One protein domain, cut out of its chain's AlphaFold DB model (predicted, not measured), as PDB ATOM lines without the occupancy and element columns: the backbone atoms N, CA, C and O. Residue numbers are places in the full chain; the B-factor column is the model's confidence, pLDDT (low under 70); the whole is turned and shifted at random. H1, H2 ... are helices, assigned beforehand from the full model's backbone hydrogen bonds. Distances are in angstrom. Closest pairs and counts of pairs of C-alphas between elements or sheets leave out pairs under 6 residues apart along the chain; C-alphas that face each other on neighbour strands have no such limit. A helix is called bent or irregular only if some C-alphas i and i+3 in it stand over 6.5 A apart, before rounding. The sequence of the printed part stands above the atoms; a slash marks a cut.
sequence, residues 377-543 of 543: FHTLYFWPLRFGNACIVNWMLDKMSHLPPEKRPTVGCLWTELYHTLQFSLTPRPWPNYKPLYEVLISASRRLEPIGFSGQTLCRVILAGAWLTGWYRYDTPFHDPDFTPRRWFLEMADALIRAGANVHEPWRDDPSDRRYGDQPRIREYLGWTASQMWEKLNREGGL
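Overview. This is residues 377 to 543 of the 543 residues of an uncharacterized protein of Sphaerosporella brunnea (UniProt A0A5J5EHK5). Four helices, H4 to H7, form an up-and-down bundle, each running against the one before it, with H4 and H5 meeting over only part of H4. H3 packs along H5 and H9 along H6, short H2 crosses H4 steeply, and the loop of residues 475 to 481 sticks out. The printed part has 167 residues with nine named helices, H1 to H9 in chain order, and no named strand; the class is all helix. It is compact, with a radius of gyration of the C-alphas of 15.8 A and spans of 48 by 35 by 29 A.

Arrangement. H1, residues 377 to 380, is near H3, residues 390 to 402. H2, residues 382 to 387, touches H3 only at the corner, at residues 390 to 393 of H3; the closest C-alphas, of Pro 384 and Val 393, are 6.2 A apart. H2 touches residues 417 to 422 of H4, residues 411 to 423, at a steep tilt of 58 degrees, closest at the C-alphas of Leu 385 and Leu 418, 5.8 A. H3 touches H5, residues 435 to 448, at a shallow tilt of 16 degrees, the same way; the C-alphas of Ala 390 and Leu 437 are closest, 4.2 A. H4 and H5 are a hairpin, touching through residues 411 to 415 of H4, closest at the C-alphas of Val 411 and Ser 445, 5.7 A. H6, residues 456 to 465, touches H4, closest at the C-alphas of Thr 416 and Thr 457, 6.0 A. H6 and H7, residues 486 to 499, are a hairpin at a shallow tilt of 25 degrees, closest at the C-alphas of Gly 465 and Phe 489, 5.1 A. H7 touches H5, closest at the C-alphas of Ile 442 and Ala 499, 4.3 A. H8, residues 520 to 525, touches no helix. H9, residues 530 to 539, touches H6 at 15 degrees, a shallow tilt, closest at the C-alphas of Cys 459 and Ala 530, 5.1 A. Every O i to N i+4 pair is within hydrogen-bond range in H2, H4, H5, H6, H7 and H9; H3 has 8 of 9, H8 has 0 of 2 but 3 of 3 O i to N i+3 pairs, and H1 is too short for an i+4 pair.

Along the chain. H1 begins at C-alpha 377, (95.755, 82.534, 78.832). H3 and H5 each measure 19.9 A, H4 18.4 A and H7 20.0 A. H3 is only just irregular, with C-alphas 399 and 402 6.9 A apart. H9 ends at C-alpha 539, (131.242, 79.599, 99.594).

Size, cuts and confidence. The C-alphas farthest apart, of His 402 and Asp 475, are 50.0 A apart. The printed part has no cut. The links H4 to H5, H6 to H7 and H7 to H8 are long. Mean pLDDT of the printed part is 83.3; residue 378 and residues 470 to 483, 511 to 517 and 542 to 543 are under 70.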
ATOM      1  N   PHE A 377      94.918  81.514  78.204       71.81
ATOM      2  CA  PHE A 377      95.755  82.534  78.832       71.81
ATOM      3  C   PHE A 377      97.198  82.091  79.106       71.81
ATOM      4  O   PHE A 377      98.044  82.947  79.355       71.81
ATOM      5  N   HIS A 378      97.509  80.789  79.106       69.12
ATOM      6  CA  HIS A 378      98.839  80.311  79.500       69.12
ATOM      7  C   HIS A 378      99.939  80.795  78.549       69.12
ATOM      8  O   HIS A 378     101.029  81.122  79.012       69.12
ATOM      9  N   THR A 379      99.652  80.877  77.250       73.25
ATOM     10  CA  THR A 379     100.599  81.342  76.222       73.25
ATOM     11  C   THR A 379     100.764  82.862  76.227       73.25
ATOM     12  O   THR A 379     101.832  83.370  75.900       73.25
ATOM     13  N   LEU A 380      99.752  83.597  76.694       83.19
ATOM     14  CA  LEU A 380      99.736  85.060  76.666       83.19
ATOM     15  C   LEU A 380     100.696  85.715  77.672       83.19
ATOM     16  O   LEU A 380     101.045  86.882  77.518       83.19
ATOM     17  N   TYR A 381     101.152  84.991  78.700       87.00
ATOM     18  CA  TYR A 381     102.091  85.533  79.693       87.00
ATOM     19  C   TYR A 381     103.512  85.705  79.168       87.00
ATOM     20  O   TYR A 381     104.265  86.495  79.740       87.00
ATOM     21  N   PHE A 382     103.880  84.989  78.103       87.50
ATOM     22  CA  PHE A 382     105.235  85.007  77.566       87.50
ATOM     23  C   PHE A 382     105.710  86.438  77.286       87.50
ATOM     24  O   PHE A 382     106.744  86.865  77.803       87.50
ATOM     25  N   TRP A 383     104.916  87.219  76.554       89.88
ATOM     26  CA  TRP A 383     105.294  88.564  76.132       89.88
ATOM     27  C   TRP A 383     105.381  89.578  77.294       89.88
ATOM     28  O   TRP A 383     106.439  90.192  77.463       89.88
ATOM     29  N   PRO A 384     104.384  89.724  78.192       92.31
ATOM     30  CA  PRO A 384     104.514  90.602  79.360       92.31
ATOM     31  C   PRO A 384     105.665  90.227  80.299       92.31
ATOM     32  O   PRO A 384     106.331  91.118  80.833       92.31
ATOM     33  N   LEU A 385     105.934  88.928  80.493       92.19
ATOM     34  CA  LEU A 385     107.087  88.459  81.269       92.19
ATOM     35  C   LEU A 385     108.402  88.807  80.558       92.19
ATOM     36  O   LEU A 385     109.336  89.304  81.189       92.19
ATOM     37  N   ARG A 386     108.461  88.643  79.235       89.94
ATOM     38  CA  ARG A 386     109.592  89.044  78.391       89.94
ATOM     39  C   ARG A 386     109.902  90.533  78.463       89.94
ATOM     40  O   ARG A 386     111.075  90.894  78.508       89.94
ATOM     41  N   PHE A 387     108.888  91.386  78.530       90.50
ATOM     42  CA  PHE A 387     109.066  92.836  78.635       90.50
ATOM     43  C   PHE A 387     109.194  93.348  80.077       90.50
ATOM     44  O   PHE A 387     109.474  94.528  80.283       90.50
ATOM     45  N   GLY A 388     109.017  92.487  81.084       91.62
ATOM     46  CA  GLY A 388     108.999  92.902  82.489       91.62
ATOM     47  C   GLY A 388     107.796  93.785  82.845       91.62
ATOM     48  O   GLY A 388     107.868  94.576  83.787       91.62
ATOM     49  N   ASN A 389     106.692  93.688  82.095       93.44
ATOM     50  CA  ASN A 389     105.523  94.554  82.240       93.44
ATOM     51  C   ASN A 389     104.633  94.095  83.409       93.44
ATOM     52  O   ASN A 389     103.634  93.393  83.243       93.44
ATOM     53  N   ALA A 390     105.018  94.503  84.619       94.62
ATOM     54  CA  ALA A 390     104.344  94.140  85.866       94.62
ATOM     55  C   ALA A 390     102.858  94.538  85.900       94.62
ATOM     56  O   ALA A 390     102.044  93.809  86.465       94.62
ATOM     57  N   CYS A 391     102.502  95.669  85.281       95.19
ATOM     58  CA  CYS A 391     101.127  96.160  85.235       95.19
ATOM     59  C   CYS A 391     100.220  95.204  84.455       95.19
ATOM     60  O   CYS A 391      99.157  94.838  84.956       95.19
ATOM     61  N   ILE A 392     100.655  94.766  83.269       94.69
ATOM     62  CA  ILE A 392      99.895  93.811  82.452       94.69
ATOM     63  C   ILE A 392      99.815  92.457  83.144       94.69
ATOM     64  O   ILE A 392      98.725  91.904  83.246       94.69
ATOM     65  N   VAL A 393     100.928  91.946  83.685       93.25
ATOM     66  CA  VAL A 393     100.920  90.660  84.402       93.25
ATOM     67  C   VAL A 393      99.944  90.694  85.579       93.25
ATOM     68  O   VAL A 393      99.132  89.782  85.720       93.25
ATOM     69  N   ASN A 394      99.966  91.751  86.399       93.50
ATOM     70  CA  ASN A 394      99.027  91.885  87.512       93.50
ATOM     71  C   ASN A 394      97.572  91.951  87.025       93.50
ATOM     72  O   ASN A 394      96.708  91.260  87.558       93.50
ATOM     73  N   TRP A 395      97.310  92.750  85.991       92.94
ATOM     74  CA  TRP A 395      95.976  92.881  85.411       92.94
ATOM     75  C   TRP A 395      95.448  91.553  84.846       92.94
ATOM     76  O   TRP A 395      94.311  91.186  85.136       92.94
ATOM     77  N   MET A 396      96.269  90.785  84.119       90.25
ATOM     78  CA  MET A 396      95.881  89.463  83.609       90.25
ATOM     79  C   MET A 396      95.572  88.494  84.758       90.25
ATOM     80  O   MET A 396      94.560  87.792  84.724       90.25
ATOM     81  N   LEU A 397      96.390  88.494  85.818       88.75
ATOM     82  CA  LEU A 397      96.153  87.672  87.010       88.75
ATOM     83  C   LEU A 397      94.822  88.002  87.693       88.75
ATOM     84  O   LEU A 397      94.132  87.094  88.161       88.75
ATOM     85  N   ASP A 398      94.455  89.282  87.744       88.44
ATOM     86  CA  ASP A 398      93.186  89.717  88.321       88.44
ATOM     87  C   ASP A 398      91.996  89.355  87.414       88.44
ATOM     88  O   ASP A 398      91.008  88.809  87.912       88.44
ATOM     89  N   LYS A 399      92.102  89.536  86.088       85.06
ATOM     90  CA  LYS A 399      91.053  89.139  85.122       85.06
ATOM     91  C   LYS A 399      90.743  87.644  85.163       85.06
ATOM     92  O   LYS A 399      89.583  87.247  85.095       85.06
ATOM     93  N   MET A 400      91.761  86.809  85.338       78.00
ATOM     94  CA  MET A 400      91.597  85.354  85.385       78.00
ATOM     95  C   MET A 400      91.188  84.813  86.758       78.00
ATOM     96  O   MET A 400      90.914  83.617  86.890       78.00
ATOM     97  N   SER A 401      91.143  85.651  87.797       79.94
ATOM     98  CA  SER A 401      90.808  85.213  89.161       79.94
ATOM     99  C   SER A 401      89.407  84.590  89.278       79.94
ATOM    100  O   SER A 401      89.125  83.894  90.257       79.94
ATOM    101  N   HIS A 402      88.558  84.778  88.265       78.44
ATOM    102  CA  HIS A 402      87.212  84.217  88.154       78.44
ATOM    103  C   HIS A 402      87.130  82.924  87.318       78.44
ATOM    104  O   HIS A 402      86.132  82.215  87.415       78.44
ATOM    105  N   LEU A 403      88.157  82.583  86.528       77.50
ATOM    106  CA  LEU A 403      88.142  81.418  85.625       77.50
ATOM    107  C   LEU A 403      88.276  80.088  86.384       77.50
ATOM    108  O   LEU A 403      88.782  80.087  87.501       77.50
ATOM    109  N   PRO A 404      87.893  78.931  85.825       80.44
ATOM    110  CA  PRO A 404      88.175  77.633  86.445       80.44
ATOM    111  C   PRO A 404      89.688  77.392  86.653       80.44
ATOM    112  O   PRO A 404      90.477  77.871  85.834       80.44
ATOM    113  N   PRO A 405      90.125  76.685  87.717       79.50
ATOM    114  CA  PRO A 405      91.547  76.456  88.016       79.50
ATOM    115  C   PRO A 405      92.364  75.887  86.851       79.50
ATOM    116  O   PRO A 405      93.507  76.282  86.660       79.50
ATOM    117  N   GLU A 406      91.773  75.009  86.043       80.19
ATOM    118  CA  GLU A 406      92.386  74.380  84.871       80.19
ATOM    119  C   GLU A 406      92.701  75.349  83.721       80.19
ATOM    120  O   GLU A 406      93.511  75.019  82.862       80.19
ATOM    121  N   LYS A 407      92.087  76.540  83.712       75.88
ATOM    122  CA  LYS A 407      92.363  77.617  82.746       75.88
ATOM    123  C   LYS A 407      93.315  78.685  83.301       75.88
ATOM    124  O   LYS A 407      93.599  79.668  82.619       75.88
ATOM    125  N   ARG A 408      93.752  78.548  84.560       77.25
ATOM    126  CA  ARG A 408      94.671  79.490  85.210       77.25
ATOM    127  C   ARG A 408      96.101  78.946  85.135       77.25
ATOM    128  O   ARG A 408      96.323  77.774  85.442       77.25
ATOM    129  N   PRO A 409      97.109  79.784  84.841       80.88
ATOM    130  CA  PRO A 409      98.498  79.403  85.005       80.88
ATOM    131  C   PRO A 409      98.778  79.097  86.472       80.88
ATOM    132  O   PRO A 409      98.411  79.852  87.375       80.88
ATOM    133  N   THR A 410      99.465  77.981  86.703       86.56
ATOM    134  CA  THR A 410     100.004  77.694  88.028       86.56
ATOM    135  C   THR A 410     101.118  78.688  88.348       86.56
ATOM    136  O   THR A 410     101.811  79.184  87.452       86.56
ATOM    137  N   VAL A 411     101.338  78.947  89.638       88.19
ATOM    138  CA  VAL A 411     102.455  79.781  90.103       88.19
ATOM    139  C   VAL A 411     103.788  79.261  89.549       88.19
ATOM    140  O   VAL A 411     104.602  80.038  89.053       88.19
ATOM    141  N   GLY A 412     103.980  77.937  89.550       87.12
ATOM    142  CA  GLY A 412     105.170  77.294  88.992       87.12
ATOM    143  C   GLY A 412     105.360  77.552  87.494       87.12
ATOM    144  O   GLY A 412     106.490  77.791  87.067       87.12
ATOM    145  N   CYS A 413     104.280  77.569  86.703       87.12
ATOM    146  CA  CYS A 413     104.342  77.897  85.276       87.12
ATOM    147  C   CYS A 413     104.834  79.331  85.045       87.12
ATOM    148  O   CYS A 413     105.752  79.518  84.256       87.12
ATOM    149  N   LEU A 414     104.301  80.324  85.768       90.62
ATOM    150  CA  LEU A 414     104.698  81.733  85.608       90.62
ATOM    151  C   LEU A 414     106.188  81.948  85.895       90.62
ATOM    152  O   LEU A 414     106.898  82.595  85.124       90.62
ATOM    153  N   TRP A 415     106.681  81.372  86.995       93.94
ATOM    154  CA  TRP A 415     108.098  81.455  87.345       93.94
ATOM    155  C   TRP A 415     108.987  80.698  86.359       93.94
ATOM    156  O   TRP A 415     110.082  81.158  86.049       93.94
ATOM    157  N   THR A 416     108.535  79.549  85.858       91.00
ATOM    158  CA  THR A 416     109.291  78.764  84.873       91.00
ATOM    159  C   THR A 416     109.380  79.490  83.532       91.00
ATOM    160  O   THR A 416     110.452  79.515  82.933       91.00
ATOM    161  N   GLU A 417     108.307  80.152  83.105       90.38
ATOM    162  CA  GLU A 417     108.285  80.943  81.872       90.38
ATOM    163  C   GLU A 417     109.207  82.166  81.961       90.38
ATOM    164  O   GLU A 417     109.994  82.441  81.050       90.38
ATOM    165  N   LEU A 418     109.200  82.859  83.107       92.31
ATOM    166  CA  LEU A 418     110.150  83.940  83.371       92.31
ATOM    167  C   LEU A 418     111.597  83.423  83.383       92.31
ATOM    168  O   LEU A 418     112.487  84.061  82.825       92.31
ATOM    169  N   TYR A 419     111.841  82.253  83.973       90.88
ATOM    170  CA  TYR A 419     113.162  81.627  83.953       90.88
ATOM    171  C   TYR A 419     113.618  81.328  82.520       90.88
ATOM    172  O   TYR A 419     114.744  81.675  82.171       90.88
ATOM    173  N   HIS A 420     112.762  80.746  81.677       86.50
ATOM    174  CA  HIS A 420     113.089  80.473  80.275       86.50
ATOM    175  C   HIS A 420     113.363  81.756  79.489       86.50
ATOM    176  O   HIS A 420     114.363  81.836  78.778       86.50
ATOM    177  N   THR A 421     112.545  82.788  79.683       86.00
ATOM    178  CA  THR A 421     112.750  84.117  79.093       86.00
ATOM    179  C   THR A 421     114.155  84.657  79.382       86.00
ATOM    180  O   THR A 421     114.847  85.120  78.471       86.00
ATOM    181  N   LEU A 422     114.588  84.569  80.644       85.88
ATOM    182  CA  LEU A 422     115.909  85.011  81.084       85.88
ATOM    183  C   LEU A 422     117.027  84.085  80.585       85.88
ATOM    184  O   LEU A 422     118.056  84.567  80.114       85.88
ATOM    185  N   GLN A 423     116.830  82.765  80.660       81.25
ATOM    186  CA  GLN A 423     117.802  81.754  80.238       81.25
ATOM    187  C   GLN A 423     118.131  81.875  78.746       81.25
ATOM    188  O   GLN A 423     119.298  81.812  78.368       81.25
ATOM    189  N   PHE A 424     117.120  82.086  77.903       76.19
ATOM    190  CA  PHE A 424     117.282  82.193  76.453       76.19
ATOM    191  C   PHE A 424     117.619  83.611  75.972       76.19
ATOM    192  O   PHE A 424     117.649  83.845  74.768       76.19
ATOM    193  N   SER A 425     117.884  84.555  76.889       73.06
ATOM    194  CA  SER A 425     118.170  85.967  76.574       73.06
ATOM    195  C   SER A 425     117.152  86.571  75.596       73.06
ATOM    196  O   SER A 425     117.495  87.364  74.723       73.06
ATOM    197  N   LEU A 426     115.877  86.185  75.730       76.31
ATOM    198  CA  LEU A 426     114.807  86.664  74.850       76.31
ATOM    199  C   LEU A 426     114.419  88.110  75.185       76.31
ATOM    200  O   LEU A 426     113.740  88.777  74.413       76.31
ATOM    201  N   THR A 427     114.850  88.623  76.330       76.69
ATOM    202  CA  THR A 427     114.534  89.964  76.807       76.69
ATOM    203  C   THR A 427     115.104  91.060  75.890       76.69
ATOM    204  O   THR A 427     116.285  91.017  75.542       76.69
ATOM    205  N   PRO A 428     114.314  92.081  75.511       78.06
ATOM    206  CA  PRO A 428     114.806  93.159  74.661       78.06
ATOM    207  C   PRO A 428     115.714  94.132  75.415       78.06
ATOM    208  O   PRO A 428     115.718  94.223  76.646       78.06
ATOM    209  N   ARG A 429     116.436  94.944  74.640       77.88
ATOM    210  CA  ARG A 429     117.286  96.023  75.146       77.88
ATOM    211  C   ARG A 429     116.622  97.405  75.022       77.88
ATOM    212  O   ARG A 429     115.797  97.599  74.135       77.88
ATOM    213  N   PRO A 430     116.964  98.384  75.884       81.94
ATOM    214  CA  PRO A 430     117.693  98.201  77.137       81.94
ATOM    215  C   PRO A 430     116.933  97.257  78.070       81.94
ATOM    216  O   PRO A 430     115.700  97.237  78.063       81.94
ATOM    217  N   TRP A 431     117.699  96.479  78.833       77.19
ATOM    218  CA  TRP A 431     117.201  95.470  79.758       77.19
ATOM    219  C   TRP A 431     116.099  96.051  80.677       77.19
ATOM    220  O   TRP A 431     116.356  97.055  81.349       77.19
ATOM    221  N   PRO A 432     114.885  95.465  80.724       83.75
ATOM    222  CA  PRO A 432     113.782  95.940  81.554       83.75
ATOM    223  C   PRO A 432     114.078  95.825  83.052       83.75
ATOM    224  O   PRO A 432     114.852  94.986  83.505       83.75
ATOM    225  N   ASN A 433     113.435  96.667  83.857       87.38
ATOM    226  CA  ASN A 433     113.517  96.563  85.310       87.38
ATOM    227  C   ASN A 433     112.534  95.497  85.810       87.38
ATOM    228  O   ASN A 433     111.341  95.765  85.911       87.38
ATOM    229  N   TYR A 434     113.039  94.315  86.164       90.88
ATOM    230  CA  TYR A 434     112.217  93.197  86.633       90.88
ATOM    231  C   TYR A 434     111.701  93.322  88.073       90.88
ATOM    232  O   TYR A 434     110.794  92.583  88.451       90.88
ATOM    233  N   LYS A 435     112.210  94.261  88.883       92.06
ATOM    234  CA  LYS A 435     111.820  94.374  90.304       92.06
ATOM    235  C   LYS A 435     110.308  94.520  90.523       92.06
ATOM    236  O   LYS A 435     109.778  93.782  91.349       92.06
ATOM    237  N   PRO A 436     109.584  95.397  89.797       95.69
ATOM    238  CA  PRO A 436     108.132  95.486  89.932       95.69
ATOM    239  C   PRO A 436     107.430  94.173  89.563       95.69
ATOM    240  O   PRO A 436     106.476  93.785  90.232       95.69
ATOM    241  N   LEU A 437     107.923  93.463  88.539       95.38
ATOM    242  CA  LEU A 437     107.354  92.181  88.126       95.38
ATOM    243  C   LEU A 437     107.566  91.109  89.204       95.38
ATOM    244  O   LEU A 437     106.636  90.367  89.509       95.38
ATOM    245  N   TYR A 438     108.739  91.063  89.840       96.19
ATOM    246  CA  TYR A 438     108.982  90.150  90.958       96.19
ATOM    247  C   TYR A 438     108.013  90.384  92.117       96.19
ATOM    248  O   TYR A 438     107.462  89.418  92.632       96.19
ATOM    249  N   GLU A 439     107.744  91.632  92.507       97.25
ATOM    250  CA  GLU A 439     106.792  91.918  93.592       97.25
ATOM    251  C   GLU A 439     105.359  91.483  93.242       97.25
ATOM    252  O   GLU A 439     104.663  90.913  94.089       97.25
ATOM    253  N   VAL A 440     104.936  91.664  91.984       96.25
ATOM    254  CA  VAL A 440     103.645  91.150  91.489       96.25
ATOM    255  C   VAL A 440     103.598  89.627  91.578       96.25
ATOM    256  O   VAL A 440     102.653  89.076  92.144       96.25
ATOM    257  N   LEU A 441     104.628  88.932  91.085       95.88
ATOM    258  CA  LEU A 441     104.680  87.471  91.118       95.88
ATOM    259  C   LEU A 441     104.778  86.925  92.550       95.88
ATOM    260  O   LEU A 441     104.141  85.918  92.848       95.88
ATOM    261  N   ILE A 442     105.500  87.585  93.460       96.81
ATOM    262  CA  ILE A 442     105.551  87.233  94.891       96.81
ATOM    263  C   ILE A 442     104.156  87.336  95.509       96.81
ATOM    264  O   ILE A 442     103.699  86.397  96.165       96.81
ATOM    265  N   SER A 443     103.474  88.464  95.296       95.19
ATOM    266  CA  SER A 443     102.119  88.693  95.807       95.19
ATOM    267  C   SER A 443     101.140  87.647  95.263       95.19
ATOM    268  O   SER A 443     100.418  87.002  96.028       95.19
ATOM    269  N   ALA A 444     101.187  87.397  93.952       92.12
ATOM    270  CA  ALA A 444     100.365  86.396  93.287       92.12
ATOM    271  C   ALA A 444     100.640  84.979  93.808       92.12
ATOM    272  O   ALA A 444      99.696  84.244  94.089       92.12
ATOM    273  N   SER A 445     101.911  84.621  94.005       94.69
ATOM    274  CA  SER A 445     102.318  83.313  94.530       94.69
ATOM    275  C   SER A 445     101.754  83.072  95.923       94.69
ATOM    276  O   SER A 445     101.133  82.046  96.162       94.69
ATOM    277  N   ARG A 446     101.882  84.050  96.825       93.81
ATOM    278  CA  ARG A 446     101.352  83.953  98.195       93.81
ATOM    279  C   ARG A 446      99.827  83.889  98.239       93.81
ATOM    280  O   ARG A 446      99.269  83.281  99.147       93.81
ATOM    281  N   ARG A 447      99.154  84.533  97.280       90.44
ATOM    282  CA  ARG A 447      97.692  84.511  97.144       90.44
ATOM    283  C   ARG A 447      97.190  83.163  96.622       90.44
ATOM    284  O   ARG A 447      96.190  82.665  97.125       90.44
ATOM    285  N   LEU A 448      97.848  82.615  95.602       87.25
ATOM    286  CA  LEU A 448      97.413  81.401  94.903       87.25
ATOM    287  C   LEU A 448      97.910  80.114  95.580       87.25
ATOM    288  O   LEU A 448      97.192  79.123  95.572       87.25
ATOM    289  N   GLU A 449      99.091  80.147  96.200       90.06
ATOM    290  CA  GLU A 449      99.763  79.013  96.849       90.06
ATOM    291  C   GLU A 449     100.274  79.421  98.251       90.06
ATOM    292  O   GLU A 449     101.480  79.536  98.482       90.06
ATOM    293  N   PRO A 450      99.381  79.672  99.231       88.62
ATOM    294  CA  PRO A 450      99.757  80.232 100.537       88.62
ATOM    295  C   PRO A 450     100.642  79.311 101.391       88.62
ATOM    296  O   PRO A 450     101.326  79.783 102.297       88.62
ATOM    297  N   ILE A 451     100.630  78.004 101.119       91.88
ATOM    298  CA  ILE A 451     101.470  77.001 101.799       91.88
ATOM    299  C   ILE A 451     102.859  76.905 101.129       91.88
ATOM    300  O   ILE A 451     103.770  76.269 101.658       91.88
ATOM    301  N   GLY A 452     103.047  77.590  99.998       91.88
ATOM    302  CA  GLY A 452     104.229  77.507  99.154       91.88
ATOM    303  C   GLY A 452     104.035  76.563  97.970       91.88
ATOM    304  O   GLY A 452     103.033  75.861  97.857       91.88
ATOM    305  N   PHE A 453     105.020  76.556  97.077       94.44
ATOM    306  CA  PHE A 453     105.005  75.776  95.841       94.44
ATOM    307  C   PHE A 453     106.354  75.090  95.610       94.44
ATOM    308  O   PHE A 453     107.306  75.252  96.379       94.44
ATOM    309  N   SER A 454     106.430  74.287  94.550       93.69
ATOM    310  CA  SER A 454     107.624  73.509  94.239       93.69
ATOM    311  C   SER A 454     108.889  74.374  94.089       93.69
ATOM    312  O   SER A 454     108.879  75.427  93.454       93.69
ATOM    313  N   GLY A 455     109.999  73.897  94.651       92.38
ATOM    314  CA  GLY A 455     111.326  74.501  94.579       92.38
ATOM    315  C   GLY A 455     112.115  74.173  93.307       92.38
ATOM    316  O   GLY A 455     113.246  74.637  93.174       92.38
ATOM    317  N   GLN A 456     111.566  73.399  92.360       93.19
ATOM    318  CA  GLN A 456     112.314  72.979  91.163       93.19
ATOM    319  C   GLN A 456     112.819  74.171  90.330       93.19
ATOM    320  O   GLN A 456     113.987  74.194  89.935       93.19
ATOM    321  N   THR A 457     111.985  75.195  90.109       92.94
ATOM    322  CA  THR A 457     112.388  76.415  89.387       92.94
ATOM    323  C   THR A 457     113.445  77.207  90.156       92.94
ATOM    324  O   THR A 457     114.380  77.715  89.547       92.94
ATOM    325  N   LEU A 458     113.364  77.252  91.493       95.38
ATOM    326  CA  LEU A 458     114.387  77.885  92.330       95.38
ATOM    327  C   LEU A 458     115.748  77.207  92.146       95.38
ATOM    328  O   LEU A 458     116.730  77.895  91.888       95.38
ATOM    329  N   CYS A 459     115.812  75.874  92.185       93.62
ATOM    330  CA  CYS A 459     117.055  75.145  91.918       93.62
ATOM    331  C   CYS A 459     117.632  75.490  90.534       93.62
ATOM    332  O   CYS A 459     118.818  75.795  90.428       93.62
ATOM    333  N   ARG A 460     116.797  75.530  89.483       90.38
ATOM    334  CA  ARG A 460     117.223  75.915  88.122       90.38
ATOM    335  C   ARG A 460     117.794  77.334  88.070       90.38
ATOM    336  O   ARG A 460     118.863  77.538  87.508       90.38
ATOM    337  N   VAL A 461     117.127  78.298  88.702       91.81
ATOM    338  CA  VAL A 461     117.570  79.700  88.747       91.81
ATOM    339  C   VAL A 461     118.909  79.847  89.482       91.81
ATOM    340  O   VAL A 461     119.775  80.587  89.021       91.81
ATOM    341  N   ILE A 462     119.119  79.116  90.583       92.69
ATOM    342  CA  ILE A 462     120.397  79.111  91.319       92.69
ATOM    343  C   ILE A 462     121.523  78.561  90.440       92.69
ATOM    344  O   ILE A 462     122.599  79.156  90.356       92.69
ATOM    345  N   LEU A 463     121.268  77.443  89.758       89.69
ATOM    346  CA  LEU A 463     122.231  76.824  88.849       89.69
ATOM    347  C   LEU A 463     122.539  77.738  87.648       89.69
ATOM    348  O   LEU A 463     123.704  77.857  87.270       89.69
ATOM    349  N   ALA A 464     121.547  78.452  87.109       86.94
ATOM    350  CA  ALA A 464     121.745  79.469  86.073       86.94
ATOM    351  C   ALA A 464     122.558  80.669  86.571       86.94
ATOM    352  O   ALA A 464     123.480  81.112  85.890       86.94
ATOM    353  N   GLY A 465     122.293  81.145  87.791       85.69
ATOM    354  CA  GLY A 465     123.099  82.173  88.454       85.69
ATOM    355  C   GLY A 465     124.559  81.753  88.658       85.69
ATOM    356  O   GLY A 465     125.447  82.603  88.675       85.69
ATOM    357  N   ALA A 466     124.834  80.453  88.741       85.75
ATOM    358  CA  ALA A 466     126.181  79.886  88.773       85.75
ATOM    359  C   ALA A 466     126.738  79.495  87.389       85.75
ATOM    360  O   ALA A 466     127.803  78.880  87.320       85.75
ATOM    361  N   TRP A 467     126.044  79.839  86.297       81.12
ATOM    362  CA  TRP A 467     126.409  79.492  84.915       81.12
ATOM    363  C   TRP A 467     126.534  77.982  84.658       81.12
ATOM    364  O   TRP A 467     127.360  77.530  83.863       81.12
ATOM    365  N   LEU A 468     125.714  77.181  85.345       82.12
ATOM    366  CA  LEU A 468     125.692  75.723  85.204       82.12
ATOM    367  C   LEU A 468     124.650  75.218  84.192       82.12
ATOM    368  O   LEU A 468     124.760  74.073  83.756       82.12
ATOM    369  N   THR A 469     123.682  76.055  83.794       78.50
ATOM    370  CA  THR A 469     122.577  75.715  82.873       78.50
ATOM    371  C   THR A 469     122.543  76.613  81.622       78.50
ATOM    372  O   THR A 469     122.637  77.830  81.770       78.50
ATOM    373  N   GLY A 470     122.268  76.054  80.429       63.91
ATOM    374  CA  GLY A 470     122.023  76.775  79.152       63.91
ATOM    375  C   GLY A 470     123.228  76.955  78.187       63.91
ATOM    376  O   GLY A 470     124.370  77.032  78.621       63.91
ATOM    377  N   TRP A 471     122.976  77.024  76.862       60.41
ATOM    378  CA  TRP A 471     123.936  77.360  75.767       60.41
ATOM    379  C   TRP A 471     124.041  78.898  75.583       60.41
ATOM    380  O   TRP A 471     123.024  79.561  75.744       60.41
ATOM    381  N   TYR A 472     125.176  79.561  75.279       50.91
ATOM    382  CA  TYR A 472     126.193  79.341  74.228       50.91
ATOM    383  C   TYR A 472     127.666  79.404  74.706       50.91
ATOM    384  O   TYR A 472     128.058  80.264  75.483       50.91
ATOM    385  N   ARG A 473     128.467  78.511  74.096       42.97
ATOM    386  CA  ARG A 473     129.922  78.513  73.810       42.97
ATOM    387  C   ARG A 473     130.900  79.037  74.876       42.97
ATOM    388  O   ARG A 473     131.192  80.222  74.963       42.97
ATOM    389  N   TYR A 474     131.596  78.067  75.466       42.12
ATOM    390  CA  TYR A 474     132.901  78.163  76.141       42.12
ATOM    391  C   TYR A 474     133.998  78.962  75.403       42.12
ATOM    392  O   TYR A 474     135.047  79.213  75.994       42.12
ATOM    393  N   ASP A 475     133.777  79.360  74.147       45.09
ATOM    394  CA  ASP A 475     134.790  79.976  73.286       45.09
ATOM    395  C   ASP A 475     134.622  81.496  73.123       45.09
ATOM    396  O   ASP A 475     135.490  82.149  72.544       45.09
ATOM    397  N   THR A 476     133.534  82.083  73.629       45.00
ATOM    398  CA  THR A 476     133.363  83.544  73.674       45.00
ATOM    399  C   THR A 476     133.710  84.054  75.072       45.00
ATOM    400  O   THR A 476     133.149  83.560  76.051       45.00
ATOM    401  N   PRO A 477     134.655  85.006  75.210       41.91
ATOM    402  CA  PRO A 477     135.060  85.512  76.515       41.91
ATOM    403  C   PRO A 477     133.850  86.103  77.248       41.91
ATOM    404  O   PRO A 477     132.982  86.701  76.620       41.91
ATOM    405  N   PHE A 478     133.842  85.925  78.572       46.72
ATOM    406  CA  PHE A 478     132.830  86.222  79.605       46.72
ATOM    407  C   PHE A 478     132.260  87.667  79.666       46.72
ATOM    408  O   PHE A 478     131.847  88.140  80.724       46.72
ATOM    409  N   HIS A 479     132.238  88.394  78.552       47.62
ATOM    410  CA  HIS A 479     131.960  89.823  78.464       47.62
ATOM    411  C   HIS A 479     131.128  90.217  77.246       47.62
ATOM    412  O   HIS A 479     131.091  91.402  76.919       47.62
ATOM    413  N   ASP A 480     130.467  89.277  76.575       53.59
ATOM    414  CA  ASP A 480     129.507  89.672  75.554       53.59
ATOM    415  C   ASP A 480     128.335  90.397  76.250       53.59
ATOM    416  O   ASP A 480     127.668  89.812  77.115       53.59
ATOM    417  N   PRO A 481     128.116  91.693  75.962       54.88
ATOM    418  CA  PRO A 481     127.042  92.452  76.582       54.88
ATOM    419  C   PRO A 481     125.664  91.833  76.297       54.88
ATOM    420  O   PRO A 481     124.698  92.198  76.980       54.88
ATOM    421  N   ASP A 482     125.537  90.966  75.280       56.81
ATOM    422  CA  ASP A 482     124.289  90.399  74.739       56.81
ATOM    423  C   ASP A 482     123.614  89.357  75.646       56.81
ATOM    424  O   ASP A 482     122.464  88.999  75.402       56.81
ATOM    425  N   PHE A 483     124.249  88.955  76.751       69.81
ATOM    426  CA  PHE A 483     123.689  87.975  77.687       69.81
ATOM    427  C   PHE A 483     122.919  88.579  78.865       69.81
ATOM    428  O   PHE A 483     123.272  89.634  79.404       69.81
ATOM    429  N   THR A 484     121.908  87.836  79.333       74.00
ATOM    430  CA  THR A 484     121.178  88.143  80.568       74.00
ATOM    431  C   THR A 484     122.144  88.292  81.751       74.00
ATOM    432  O   THR A 484     122.887  87.358  82.069       74.00
ATOM    433  N   PRO A 485     122.143  89.437  82.458       78.25
ATOM    434  CA  PRO A 485     123.050  89.651  83.579       78.25
ATOM    435  C   PRO A 485     122.831  88.639  84.710       78.25
ATOM    436  O   PRO A 485     121.716  88.504  85.212       78.25
ATOM    437  N   ARG A 486     123.914  88.028  85.213       81.12
ATOM    438  CA  ARG A 486     123.898  87.089  86.358       81.12
ATOM    439  C   ARG A 486     123.047  87.577  87.535       81.12
ATOM    440  O   ARG A 486     122.287  86.810  88.117       81.12
ATOM    441  N   ARG A 487     123.155  88.873  87.855       84.25
ATOM    442  CA  ARG A 487     122.403  89.527  88.938       84.25
ATOM    443  C   ARG A 487     120.894  89.279  88.869       84.25
ATOM    444  O   ARG A 487     120.260  89.240  89.909       84.25
ATOM    445  N   TRP A 488     120.322  89.081  87.684       86.06
ATOM    446  CA  TRP A 488     118.886  88.872  87.522       86.06
ATOM    447  C   TRP A 488     118.438  87.470  87.908       86.06
ATOM    448  O   TRP A 488     117.378  87.326  88.506       86.06
ATOM    449  N   PHE A 489     119.258  86.446  87.663       89.25
ATOM    450  CA  PHE A 489     118.993  85.119  88.218       89.25
ATOM    451  C   PHE A 489     119.063  85.152  89.751       89.25
ATOM    452  O   PHE A 489     118.223  84.561  90.417       89.25
ATOM    453  N   LEU A 490     120.004  85.905  90.330       89.06
ATOM    454  CA  LEU A 490     120.104  86.052  91.788       89.06
ATOM    455  C   LEU A 490     118.913  86.817  92.386       89.06
ATOM    456  O   LEU A 490     118.346  86.378  93.384       89.06
ATOM    457  N   GLU A 491     118.504  87.926  91.762       92.38
ATOM    458  CA  GLU A 491     117.305  88.681  92.151       92.38
ATOM    459  C   GLU A 491     116.035  87.821  92.019       92.38
ATOM    460  O   GLU A 491     115.181  87.840  92.903       92.38
ATOM    461  N   MET A 492     115.935  87.004  90.965       94.62
ATOM    462  CA  MET A 492     114.838  86.053  90.787       94.62
ATOM    463  C   MET A 492     114.849  84.940  91.843       94.62
ATOM    464  O   MET A 492     113.783  84.546  92.311       94.62
ATOM    465  N   ALA A 493     116.018  84.429  92.240       95.06
ATOM    466  CA  ALA A 493     116.121  83.419  93.291       95.06
ATOM    467  C   ALA A 493     115.649  83.963  94.647       95.06
ATOM    468  O   ALA A 493     114.861  83.305  95.325       95.06
ATOM    469  N   ASP A 494     116.067  85.181  95.013       95.31
ATOM    470  CA  ASP A 494     115.554  85.871  96.204       95.31
ATOM    471  C   ASP A 494     114.031  86.047  96.128       95.31
ATOM    472  O   ASP A 494     113.305  85.699  97.064       95.31
ATOM    473  N   ALA A 495     113.523  86.496  94.974       96.94
ATOM    474  CA  ALA A 495     112.093  86.654  94.753       96.94
ATOM    475  C   ALA A 495     111.324  85.328  94.895       96.94
ATOM    476  O   ALA A 495     110.286  85.299  95.552       96.94
ATOM    477  N   LEU A 496     111.843  84.221  94.360       97.12
ATOM    478  CA  LEU A 496     111.259  82.880  94.489       97.12
ATOM    479  C   LEU A 496     111.204  82.402  95.945       97.12
ATOM    480  O   LEU A 496     110.179  81.875  96.382       97.12
ATOM    481  N   ILE A 497     112.268  82.625  96.720       96.19
ATOM    482  CA  ILE A 497     112.290  82.314  98.159       96.19
ATOM    483  C   ILE A 497     111.217  83.140  98.879       96.19
ATOM    484  O   ILE A 497     110.400  82.596  99.625       96.19
ATOM    485  N   ARG A 498     111.152  84.449  98.607       96.75
ATOM    486  CA  ARG A 498     110.135  85.350  99.176       96.75
ATOM    487  C   ARG A 498     108.713  84.971  98.754       96.75
ATOM    488  O   ARG A 498     107.780  85.192  99.530       96.75
ATOM    489  N   ALA A 499     108.540  84.410  97.560       96.56
ATOM    490  CA  ALA A 499     107.269  83.937  97.025       96.56
ATOM    491  C   ALA A 499     106.769  82.642  97.690       96.56
ATOM    492  O   ALA A 499     105.586  82.337  97.568       96.56
ATOM    493  N   GLY A 500     107.630  81.916  98.416       96.06
ATOM    494  CA  GLY A 500     107.284  80.663  99.094       96.06
ATOM    495  C   GLY A 500     107.712  79.395  98.349       96.06
ATOM    496  O   GLY A 500     107.144  78.333  98.594       96.06
ATOM    497  N   ALA A 501     108.692  79.475  97.441       96.50
ATOM    498  CA  ALA A 501     109.275  78.283  96.826       96.50
ATOM    499  C   ALA A 501     109.926  77.383  97.893       96.50
ATOM    500  O   ALA A 501     110.651  77.860  98.771       96.50
ATOM    501  N   ASN A 502     109.702  76.070  97.812       95.94
ATOM    502  CA  ASN A 502     110.232  75.125  98.790       95.94
ATOM    503  C   ASN A 502     111.759  74.977  98.677       95.94
ATOM    504  O   ASN A 502     112.280  74.226  97.853       95.94
ATOM    505  N   VAL A 503     112.487  75.641  99.576       96.25
ATOM    506  CA  VAL A 503     113.960  75.634  99.613       96.25
ATOM    507  C   VAL A 503     114.581  74.297 100.035       96.25
ATOM    508  O   VAL A 503     115.804  74.138  99.952       96.25
ATOM    509  N   HIS A 504     113.759  73.357 100.508       96.81
ATOM    510  CA  HIS A 504     114.148  72.024 100.969       96.81
ATOM    511  C   HIS A 504     113.690  70.911 100.022       96.81
ATOM    512  O   HIS A 504     113.929  69.738 100.306       96.81
ATOM    513  N   GLU A 505     113.044  71.243  98.902       94.50
ATOM    514  CA  GLU A 505     112.710  70.246  97.894       94.50
ATOM    515  C   GLU A 505     113.988  69.780  97.175       94.50
ATOM    516  O   GLU A 505     114.728  70.617  96.650       94.50
ATOM    517  N   PRO A 506     114.272  68.465  97.125       94.50
ATOM    518  CA  PRO A 506     115.380  67.944  96.336       94.50
ATOM    519  C   PRO A 506     115.172  68.224  94.847       94.50
ATOM    520  O   PRO A 506     114.120  67.897  94.287       94.50
ATOM    521  N   TRP A 507     116.184  68.781  94.191       92.94
ATOM    522  CA  TRP A 507     116.161  69.022  92.755       92.94
ATOM    523  C   TRP A 507     116.086  67.704  91.991       92.94
ATOM    524  O   TRP A 507     116.885  66.783  92.203       92.94
ATOM    525  N   ARG A 508     115.103  67.633  91.098       88.00
ATOM    526  CA  ARG A 508     114.894  66.544  90.158       88.00
ATOM    527  C   ARG A 508     115.153  67.112  88.777       88.00
ATOM    528  O   ARG A 508     114.451  68.015  88.327       88.00
ATOM    529  N   ASP A 509     116.184  66.596  88.130       77.12
ATOM    530  CA  ASP A 509     116.406  66.904  86.730       77.12
ATOM    531  C   ASP A 509     115.376  66.156  85.879       77.12
ATOM    532  O   ASP A 509     115.064  64.991  86.154       77.12
ATOM    533  N   ASP A 510     114.823  66.840  84.882       70.44
ATOM    534  CA  ASP A 510     113.872  66.243  83.952       70.44
ATOM    535  C   ASP A 510     114.651  65.757  82.724       70.44
ATOM    536  O   ASP A 510     115.130  66.574  81.936       70.44
ATOM    537  N   PRO A 511     114.790  64.437  82.516       57.62
ATOM    538  CA  PRO A 511     115.567  63.898  81.407       57.62
ATOM    539  C   PRO A 511     114.955  64.174  80.023       57.62
ATOM    540  O   PRO A 511     115.625  63.891  79.027       57.62
ATOM    541  N   SER A 512     113.721  64.688  79.935       55.09
ATOM    542  CA  SER A 512     113.126  65.187  78.686       55.09
ATOM    543  C   SER A 512     113.611  66.598  78.322       55.09
ATOM    544  O   SER A 512     113.676  66.947  77.146       55.09
ATOM    545  N   ASP A 513     114.074  67.359  79.315       58.50
ATOM    546  CA  ASP A 513     114.609  68.719  79.214       58.50
ATOM    547  C   ASP A 513     116.133  68.673  78.964       58.50
ATOM    548  O   ASP A 513     116.921  69.371  79.604       58.50
ATOM    549  N   ARG A 514     116.576  67.782  78.053       51.09
ATOM    550  CA  ARG A 514     117.988  67.666  77.636       51.09
ATOM    551  C   ARG A 514     118.402  68.938  76.909       51.09
ATOM    552  O   ARG A 514     118.354  69.023  75.682       51.09
ATOM    553  N   ARG A 515     118.851  69.917  77.682       59.44
ATOM    554  CA  ARG A 515     119.342  71.189  77.179       59.44
ATOM    555  C   ARG A 515     120.772  71.021  76.688       59.44
ATOM    556  O   ARG A 515     121.697  70.711  77.437       59.44
ATOM    557  N   TYR A 516     120.944  71.192  75.383       53.81
ATOM    558  CA  TYR A 516     122.254  71.311  74.758       53.81
ATOM    559  C   TYR A 516     122.974  72.496  75.437       53.81
ATOM    560  O   TYR A 516     122.521  73.626  75.300       53.81
ATOM    561  N   GLY A 517     124.028  72.247  76.229       63.16
ATOM    562  CA  GLY A 517     124.818  73.309  76.874       63.16
ATOM    563  C   GLY A 517     125.014  73.266  78.384       63.16
ATOM    564  O   GLY A 517     125.870  73.996  78.874       63.16
ATOM    565  N   ASP A 518     124.301  72.409  79.113       75.06
ATOM    566  CA  ASP A 518     124.493  72.315  80.561       75.06
ATOM    567  C   ASP A 518     125.907  71.826  80.927       75.06
ATOM    568  O   ASP A 518     126.497  70.954  80.279       75.06
ATOM    569  N   GLN A 519     126.457  72.385  82.004       76.81
ATOM    570  CA  GLN A 519     127.755  71.991  82.542       76.81
ATOM    571  C   GLN A 519     127.695  70.545  83.054       76.81
ATOM    572  O   GLN A 519     126.788  70.223  83.821       76.81
ATOM    573  N   PRO A 520     128.687  69.671  82.778       81.12
ATOM    574  CA  PRO A 520     128.709  68.316  83.344       81.12
ATOM    575  C   PRO A 520     128.597  68.297  84.877       81.12
ATOM    576  O   PRO A 520     127.989  67.391  85.448       81.12
ATOM    577  N   ARG A 521     129.133  69.342  85.527       81.75
ATOM    578  CA  ARG A 521     129.074  69.576  86.978       81.75
ATOM    579  C   ARG A 521     127.654  69.717  87.517       81.75
ATOM    580  O   ARG A 521     127.453  69.482  88.702       81.75
ATOM    581  N   ILE A 522     126.663  70.051  86.685       84.94
ATOM    582  CA  ILE A 522     125.267  70.157  87.125       84.94
ATOM    583  C   ILE A 522     124.789  68.848  87.773       84.94
ATOM    584  O   ILE A 522     124.065  68.869  88.762       84.94
ATOM    585  N   ARG A 523     125.297  67.698  87.301       84.62
ATOM    586  CA  ARG A 523     124.957  66.368  87.828       84.62
ATOM    587  C   ARG A 523     125.366  66.163  89.286       84.62
ATOM    588  O   ARG A 523     124.756  65.342  89.963       84.62
ATOM    589  N   GLU A 524     126.361  66.900  89.782       88.88
ATOM    590  CA  GLU A 524     126.775  66.851  91.193       88.88
ATOM    591  C   GLU A 524     125.680  67.357  92.140       88.88
ATOM    592  O   GLU A 524     125.679  67.005  93.317       88.88
ATOM    593  N   TYR A 525     124.761  68.177  91.625       89.94
ATOM    594  CA  TYR A 525     123.696  68.816  92.389       89.94
ATOM    595  C   TYR A 525     122.376  68.032  92.348       89.94
ATOM    596  O   TYR A 525     121.404  68.438  92.980       89.94
ATOM    597  N   LEU A 526     122.311  66.899  91.636       89.31
ATOM    598  CA  LEU A 526     121.116  66.050  91.608       89.31
ATOM    599  C   LEU A 526     120.734  65.600  93.024       89.31
ATOM    600  O   LEU A 526     121.569  65.103  93.780       89.31
ATOM    601  N   GLY A 527     119.463  65.780  93.390       91.31
ATOM    602  CA  GLY A 527     118.963  65.478  94.732       91.31
ATOM    603  C   GLY A 527     119.366  66.487  95.812       91.31
ATOM    604  O   GLY A 527     118.963  66.317  96.962       91.31
ATOM    605  N   TRP A 528     120.117  67.543  95.479       95.62
ATOM    606  CA  TRP A 528     120.381  68.638  96.411       95.62
ATOM    607  C   TRP A 528     119.171  69.555  96.509       95.62
ATOM    608  O   TRP A 528     118.428  69.748  95.551       95.62
ATOM    609  N   THR A 529     118.996  70.159  97.673       96.56
ATOM    610  CA  THR A 529     118.000  71.206  97.904       96.56
ATOM    611  C   THR A 529     118.539  72.575  97.491       96.56
ATOM    612  O   THR A 529     119.754  72.798  97.522       96.56
ATOM    613  N   ALA A 530     117.655  73.525  97.176       94.44
ATOM    614  CA  ALA A 530     118.049  74.904  96.867       94.44
ATOM    615  C   ALA A 530     118.930  75.524  97.969       94.44
ATOM    616  O   ALA A 530     119.923  76.181  97.668       94.44
ATOM    617  N   SER A 531     118.622  75.242  99.243       93.69
ATOM    618  CA  SER A 531     119.418  75.703 100.391       93.69
ATOM    619  C   SER A 531     120.868  75.203 100.331       93.69
ATOM    620  O   SER A 531     121.806  75.979 100.505       93.69
ATOM    621  N   GLN A 532     121.061  73.911 100.034       95.62
ATOM    622  CA  GLN A 532     122.391  73.301  99.921       95.62
ATOM    623  C   GLN A 532     123.166  73.842  98.713       95.62
ATOM    624  O   GLN A 532     124.371  74.088  98.815       95.62
ATOM    625  N   MET A 533     122.487  74.036  97.576       94.00
ATOM    626  CA  MET A 533     123.095  74.624  96.377       94.00
ATOM    627  C   MET A 533     123.571  76.052  96.651       94.00
ATOM    628  O   MET A 533     124.729  76.369  96.384       94.00
ATOM    629  N   TRP A 534     122.704  76.885  97.236       91.38
ATOM    630  CA  TRP A 534     123.010  78.277  97.562       91.38
ATOM    631  C   TRP A 534     124.218  78.390  98.496       91.38
ATOM    632  O   TRP A 534     125.145  79.151  98.232       91.38
ATOM    633  N   GLU A 535     124.255  77.584  99.561       91.94
ATOM    634  CA  GLU A 535     125.353  77.598 100.531       91.94
ATOM    635  C   GLU A 535     126.693  77.159  99.920       91.94
ATOM    636  O   GLU A 535     127.738  77.745 100.217       91.94
ATOM    637  N   LYS A 536     126.701  76.118  99.075       89.56
ATOM    638  CA  LYS A 536     127.926  75.672  98.393       89.56
ATOM    639  C   LYS A 536     128.427  76.734  97.423       89.56
ATOM    640  O   LYS A 536     129.585  77.133  97.508       89.56
ATOM    641  N   LEU A 537     127.559  77.214  96.540       82.56
ATOM    642  CA  LEU A 537     127.965  78.140  95.491       82.56
ATOM    643  C   LEU A 537     128.399  79.493  96.069       82.56
ATOM    644  O   LEU A 537     129.396  80.041  95.615       82.56
ATOM    645  N   ASN A 538     127.754  79.987  97.131       83.25
ATOM    646  CA  ASN A 538     128.195  81.209  97.809       83.25
ATOM    647  C   ASN A 538     129.595  81.051  98.444       83.25
ATOM    648  O   ASN A 538     130.426  81.951  98.353       83.25
ATOM    649  N   ARG A 539     129.902  79.885  99.038       85.56
ATOM    650  CA  ARG A 539     131.242  79.599  99.594       85.56
ATOM    651  C   ARG A 539     132.332  79.506  98.528       85.56
ATOM    652  O   ARG A 539     133.468  79.881  98.792       85.56
ATOM    653  N   GLU A 540     131.996  79.004  97.345       80.31
ATOM    654  CA  GLU A 540     132.932  78.835  96.227       80.31
ATOM    655  C   GLU A 540     133.135  80.125  95.403       80.31
ATOM    656  O   GLU A 540     133.887  80.112  94.431       80.31
ATOM    657  N   GLY A 541     132.474  81.240  95.755       70.44
ATOM    658  CA  GLY A 541     132.430  82.454  94.920       70.44
ATOM    659  C   GLY A 541     131.621  82.267  93.626       70.44
ATOM    660  O   GLY A 541     131.724  83.049  92.680       70.44
ATOM    661  N   GLY A 542     130.831  81.196  93.576       61.22
ATOM    662  CA  GLY A 542     129.985  80.766  92.474       61.22
ATOM    663  C   GLY A 542     128.590  81.394  92.455       61.22
ATOM    664  O   GLY A 542     127.842  81.088  91.525       61.22
ATOM    665  N   LEU A 543     128.262  82.321  93.372       58.91
ATOM    666  CA  LEU A 543     127.101  83.236  93.290       58.91
ATOM    667  C   LEU A 543     127.512  84.709  93.319       58.91
ATOM    668  O   LEU A 543     128.655  84.993  93.736       58.91
TER     669      LEU A 543